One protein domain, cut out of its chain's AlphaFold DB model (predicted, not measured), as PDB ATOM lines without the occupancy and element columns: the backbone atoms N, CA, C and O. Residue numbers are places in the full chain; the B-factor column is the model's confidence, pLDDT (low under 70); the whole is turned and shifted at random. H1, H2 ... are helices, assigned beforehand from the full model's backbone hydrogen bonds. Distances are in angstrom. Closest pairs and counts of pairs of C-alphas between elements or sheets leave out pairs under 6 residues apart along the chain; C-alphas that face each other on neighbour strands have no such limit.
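Overview. This is residues 2 to 46 of the 161 residues of an uncharacterized protein of Phytophthora kernoviae (UniProt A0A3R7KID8). Two helices, H1 and H2, make an L: they meet near their first residues, and from that corner each runs off in its own direction. The link of residues 20 to 28 folds back from the far end of H1 to the start of H2, and residues 2 to 7 lead into H1 at the corner. The printed part has 45 residues with two named helices, H1 then H2, and no named strand; the class is all helix. It is only just compact, close to loose, with a radius of gyration of the C-alphas of 10.9 A, and its outline is elongated, spanning 34 by 18 by 14 A.

Arrangement. H1, residues 8 to 19, and H2, residues 29 to 44, touch, with 9 pairs of C-alphas within 8 A. H1 does so with residues 8 to 12 alone, and H2 with residues 29 to 36 alone. Their closest C-alphas are those of Pro 8 and Gln 33, 5.6 A apart. Their lines stand about perpendicular, at 85 degrees, and their centres are 14.3 A apart. In H2 every O i to N i+4 pair is within hydrogen-bond range; in H1 7 of 8 are.

Along the chain. H1 begins with C-alpha 8 at (122.255, 147.376, 103.590) and ends with C-alpha 19 at (120.935, 133.126, 111.106), 16.2 A from first to last C-alpha. H2, the longest helix with 16 residues, begins with C-alpha 29 at (119.977, 149.420, 109.886) and ends with C-alpha 44 at (137.874, 146.940, 99.624), a length of 20.8 A.

Size, cuts and confidence. The two C-alphas farthest apart are those of Thr 24 and Arg 46, at 34.5 A. The printed part has no cut, and the link from H1 to H2, 9 residues, is short. The mean pLDDT of the printed part is 75.9; residues 2 to 5, residue 37 and residues 39 to 46 are under 70.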
ATOM      1  N   ALA A   2     127.867 141.434 101.374       53.31
ATOM      2  CA  ALA A   2     128.506 142.763 101.294       53.31
ATOM      3  C   ALA A   2     129.443 142.915 100.079       53.31
ATOM      4  O   ALA A   2     129.419 143.936  99.407       53.31
ATOM      5  N   THR A   3     130.172 141.854  99.733       56.53
ATOM      6  CA  THR A   3     130.994 141.744  98.512       56.53
ATOM      7  C   THR A   3     130.186 141.720  97.211       56.53
ATOM      8  O   THR A   3     130.731 141.956  96.148       56.53
ATOM      9  N   GLN A   4     128.875 141.464  97.284       63.94
ATOM     10  CA  GLN A   4     127.964 141.421  96.130       63.94
ATOM     11  C   GLN A   4     127.247 142.768  95.900       63.94
ATOM     12  O   GLN A   4     126.245 142.812  95.191       63.94
ATOM     13  N   GLY A   5     127.660 143.846  96.582       64.88
ATOM     14  CA  GLY A   5     127.058 145.179  96.430       64.88
ATOM     15  C   GLY A   5     125.597 145.290  96.892       64.88
ATOM     16  O   GLY A   5     124.890 146.234  96.539       64.88
ATOM     17  N   LEU A   6     125.094 144.327  97.674       71.25
ATOM     18  CA  LEU A   6     123.697 144.329  98.103       71.25
ATOM     19  C   LEU A   6     123.404 145.506  99.045       71.25
ATOM     20  O   LEU A   6     124.162 145.795  99.970       71.25
ATOM     21  N   LYS A   7     122.237 146.144  98.865       79.44
ATOM     22  CA  LYS A   7     121.788 147.247  99.731       79.44
ATOM     23  C   LYS A   7     121.784 146.822 101.215       79.44
ATOM     24  O   LYS A   7     121.305 145.726 101.521       79.44
ATOM     25  N   PRO A   8     122.183 147.697 102.158       79.06
ATOM     26  CA  PRO A   8     122.255 147.376 103.590       79.06
ATOM     27  C   PRO A   8     120.969 146.789 104.186       79.06
ATOM     28  O   PRO A   8     121.023 145.861 104.986       79.06
ATOM     29  N   ALA A   9     119.803 147.271 103.749       83.50
ATOM     30  CA  ALA A   9     118.513 146.727 104.176       83.50
ATOM     31  C   ALA A   9     118.306 145.275 103.710       83.50
ATOM     32  O   ALA A   9     117.837 144.437 104.476       83.50
ATOM     33  N   ARG A  10     118.722 144.952 102.479       82.62
ATOM     34  CA  ARG A  10     118.700 143.584 101.940       82.62
ATOM     35  C   ARG A  10     119.647 142.664 102.708       82.62
ATOM     36  O   ARG A  10     119.293 141.515 102.948       82.62
ATOM     37  N   ILE A  11     120.811 143.171 103.118       83.19
ATOM     38  CA  ILE A  11     121.768 142.431 103.952       83.19
ATOM     39  C   ILE A  11     121.170 142.159 105.337       83.19
ATOM     40  O   ILE A  11     121.184 141.014 105.777       83.19
ATOM     41  N   ARG A  12     120.545 143.162 105.971       85.31
ATOM     42  CA  ARG A  12     119.843 143.002 107.257       85.31
ATOM     43  C   ARG A  12     118.759 141.919 107.192       85.31
ATOM     44  O   ARG A  12     118.718 141.044 108.044       85.31
ATOM     45  N   MET A  13     117.924 141.929 106.153       87.00
ATOM     46  CA  MET A  13     116.883 140.902 105.968       87.00
ATOM     47  C   MET A  13     117.447 139.535 105.558       87.00
ATOM     48  O   MET A  13     116.815 138.502 105.764       87.00
ATOM     49  N   GLY A  14     118.631 139.498 104.945       85.25
ATOM     50  CA  GLY A  14     119.350 138.248 104.720       85.25
ATOM     51  C   GLY A  14     119.884 137.649 106.014       85.25
ATOM     52  O   GLY A  14     119.792 136.441 106.174       85.25
ATOM     53  N   MET A  15     120.359 138.469 106.958       82.06
ATOM     54  CA  MET A  15     120.819 137.994 108.269       82.06
ATOM     55  C   MET A  15     119.704 137.290 109.047       82.06
ATOM     56  O   MET A  15     119.941 136.217 109.585       82.06
ATOM     57  N   ALA A  16     118.480 137.829 109.028       84.25
ATOM     58  CA  ALA A  16     117.319 137.177 109.644       84.25
ATOM     59  C   ALA A  16     117.091 135.764 109.090       84.25
ATOM     60  O   ALA A  16     116.894 134.814 109.835       84.25
ATOM     61  N   ARG A  17     117.185 135.617 107.763       83.94
ATOM     62  CA  ARG A  17     116.960 134.342 107.071       83.94
ATOM     63  C   ARG A  17     118.117 133.358 107.231       83.94
ATOM     64  O   ARG A  17     117.874 132.169 107.371       83.94
ATOM     65  N   HIS A  18     119.357 133.841 107.200       82.06
ATOM     66  CA  HIS A  18     120.550 132.996 107.283       82.06
ATOM     67  C   HIS A  18     120.884 132.553 108.707       82.06
ATOM     68  O   HIS A  18     121.403 131.458 108.883       82.06
ATOM     69  N   PHE A  19     120.602 133.392 109.704       83.12
ATOM     70  CA  PHE A  19     120.935 133.126 111.106       83.12
ATOM     71  C   PHE A  19     119.700 132.851 111.974       83.12
ATOM     72  O   PHE A  19     119.838 132.705 113.182       83.12
ATOM     73  N   GLY A  20     118.501 132.793 111.382       83.00
ATOM     74  CA  GLY A  20     117.252 132.520 112.103       83.00
ATOM     75  C   GLY A  20     116.863 133.598 113.118       83.00
ATOM     76  O   GLY A  20     116.148 133.301 114.068       83.00
ATOM     77  N   LEU A  21     117.351 134.830 112.944       85.56
ATOM     78  CA  LEU A  21     117.146 135.918 113.901       85.56
ATOM     79  C   LEU A  21     115.763 136.549 113.744       85.56
ATOM     80  O   LEU A  21     115.304 136.810 112.626       85.56
ATOM     81  N   THR A  22     115.147 136.884 114.871       82.75
ATOM     82  CA  THR A  22     113.925 137.694 114.915       82.75
ATOM     83  C   THR A  22     114.233 139.179 114.683       82.75
ATOM     84  O   THR A  22     115.370 139.630 114.830       82.75
ATOM     85  N   GLU A  23     113.231 139.988 114.313       77.00
ATOM     86  CA  GLU A  23     113.462 141.407 113.994       77.00
ATOM     87  C   GLU A  23     114.025 142.214 115.180       77.00
ATOM     88  O   GLU A  23     114.795 143.153 114.977       77.00
ATOM     89  N   THR A  24     113.712 141.808 116.410       83.19
ATOM     90  CA  THR A  24     114.230 142.399 117.653       83.19
ATOM     91  C   THR A  24     115.702 142.082 117.914       83.19
ATOM     92  O   THR A  24     116.389 142.859 118.572       83.19
ATOM     93  N   GLU A  25     116.198 140.966 117.382       86.00
ATOM     94  CA  GLU A  25     117.595 140.526 117.509       86.00
ATOM     95  C   GLU A  25     118.467 141.063 116.367       86.00
ATOM     96  O   GLU A  25     119.699 141.027 116.437       86.00
ATOM     97  N   LEU A  26     117.843 141.591 115.309       86.88
ATOM     98  CA  LEU A  26     118.568 142.156 114.187       86.88
ATOM     99  C   LEU A  26     119.304 143.439 114.589       86.88
ATOM    100  O   LEU A  26     118.733 144.348 115.202       86.88
ATOM    101  N   PRO A  27     120.561 143.601 114.145       85.31
ATOM    102  CA  PRO A  27     121.246 144.869 114.286       85.31
ATOM    103  C   PRO A  27     120.470 145.968 113.554       85.31
ATOM    104  O   PRO A  27     119.961 145.782 112.445       85.31
ATOM    105  N   SER A  28     120.415 147.155 114.165       90.25
ATOM    106  CA  SER A  28     119.763 148.306 113.543       90.25
ATOM    107  C   SER A  28     120.355 148.595 112.162       90.25
ATOM    108  O   SER A  28     121.542 148.363 111.905       90.25
ATOM    109  N   LEU A  29     119.542 149.153 111.260       85.75
ATOM    110  CA  LEU A  29     119.977 149.420 109.886       85.75
ATOM    111  C   LEU A  29     121.237 150.301 109.846       85.75
ATOM    112  O   LEU A  29     122.126 150.072 109.032       85.75
ATOM    113  N   ARG A  30     121.345 151.252 110.781       82.81
ATOM    114  CA  ARG A  30     122.512 152.125 110.937       82.81
ATOM    115  C   ARG A  30     123.781 151.352 111.304       82.81
ATOM    116  O   ARG A  30     124.841 151.653 110.765       82.81
ATOM    117  N   LYS A  31     123.686 150.348 112.186       84.06
ATOM    118  CA  LYS A  31     124.823 149.475 112.529       84.06
ATOM    119  C   LYS A  31     125.252 148.633 111.330       84.06
ATOM    120  O   LYS A  31     126.443 148.535 111.069       84.06
ATOM    121  N   VAL A  32     124.297 148.100 110.565       84.44
ATOM    122  CA  VAL A  32     124.584 147.344 109.333       84.44
ATOM    123  C   VAL A  32     125.246 148.238 108.279       84.44
ATOM    124  O   VAL A  32     126.257 147.855 107.707       84.44
ATOM    125  N   GLN A  33     124.741 149.454 108.060       83.00
ATOM    126  CA  GLN A  33     125.348 150.441 107.155       83.00
ATOM    127  C   GLN A  33     126.769 150.822 107.567       83.00
ATOM    128  O   GLN A  33     127.658 150.881 106.718       83.00
ATOM    129  N   TRP A  34     126.984 151.078 108.858       86.69
ATOM    130  CA  TRP A  34     128.305 151.379 109.393       86.69
ATOM    131  C   TRP A  34     129.252 150.189 109.230       86.69
ATOM    132  O   TRP A  34     130.359 150.374 108.740       86.69
ATOM    133  N   PHE A  35     128.799 148.974 109.552       79.88
ATOM    134  CA  PHE A  35     129.586 147.753 109.390       79.88
ATOM    135  C   PHE A  35     129.950 147.504 107.931       79.88
ATOM    136  O   PHE A  35     131.105 147.232 107.653       79.88
ATOM    137  N   ILE A  36     129.009 147.654 106.995       77.69
ATOM    138  CA  ILE A  36     129.288 147.525 105.560       77.69
ATOM    139  C   ILE A  36     130.268 148.607 105.128       77.69
ATOM    140  O   ILE A  36     131.251 148.290 104.487       77.69
ATOM    141  N   SER A  37     130.069 149.862 105.532       69.62
ATOM    142  CA  SER A  37     130.998 150.943 105.180       69.62
ATOM    143  C   SER A  37     132.398 150.695 105.740       69.62
ATOM    144  O   SER A  37     133.386 150.980 105.073       69.62
ATOM    145  N   ASN A  38     132.496 150.166 106.960       75.38
ATOM    146  CA  ASN A  38     133.762 149.824 107.592       75.38
ATOM    147  C   ASN A  38     134.399 148.589 106.949       75.38
ATOM    148  O   ASN A  38     135.589 148.600 106.691       75.38
ATOM    149  N   PHE A  39     133.618 147.556 106.640       69.94
ATOM    150  CA  PHE A  39     134.060 146.350 105.945       69.94
ATOM    151  C   PHE A  39     134.522 146.676 104.526       69.94
ATOM    152  O   PHE A  39     135.606 146.277 104.141       69.94
ATOM    153  N   THR A  40     133.761 147.466 103.770       63.91
ATOM    154  CA  THR A  40     134.153 147.965 102.451       63.91
ATOM    155  C   THR A  40     135.408 148.818 102.549       63.91
ATOM    156  O   THR A  40     136.284 148.672 101.720       63.91
ATOM    157  N   LYS A  41     135.582 149.647 103.581       61.75
ATOM    158  CA  LYS A  41     136.887 150.280 103.804       61.75
ATOM    159  C   LYS A  41     137.951 149.210 104.053       61.75
ATOM    160  O   LYS A  41     138.828 149.028 103.234       61.75
ATOM    161  N   MET A  42     137.853 148.419 105.110       59.47
ATOM    162  CA  MET A  42     138.925 147.503 105.515       59.47
ATOM    163  C   MET A  42     139.255 146.377 104.519       59.47
ATOM    164  O   MET A  42     140.396 145.937 104.488       59.47
ATOM    165  N   GLN A  43     138.288 145.908 103.730       53.53
ATOM    166  CA  GLN A  43     138.433 144.781 102.798       53.53
ATOM    167  C   GLN A  43     138.465 145.228 101.331       53.53
ATOM    168  O   GLN A  43     139.105 144.569 100.526       53.53
ATOM    169  N   LEU A  44     137.824 146.352 100.975       53.12
ATOM    170  CA  LEU A  44     137.874 146.940  99.624       53.12
ATOM    171  C   LEU A  44     138.941 148.048  99.505       53.12
ATOM    172  O   LEU A  44     139.085 148.641  98.439       53.12
ATOM    173  N   HIS A  45     139.719 148.323 100.566       48.06
ATOM    174  CA  HIS A  45     140.984 149.074 100.467       48.06
ATOM    175  C   HIS A  45     142.042 148.326  99.649       48.06
ATOM    176  O   HIS A  45     143.016 148.941  99.231       48.06
ATOM    177  N   ARG A  46     141.809 147.048  99.350       45.78
ATOM    178  CA  ARG A  46     142.479 146.334  98.274       45.78
ATOM    179  C   ARG A  46     141.504 146.241  97.104       45.78
ATOM    180  O   ARG A  46     140.876 145.218  96.872       45.78
TER     181      ARG A  46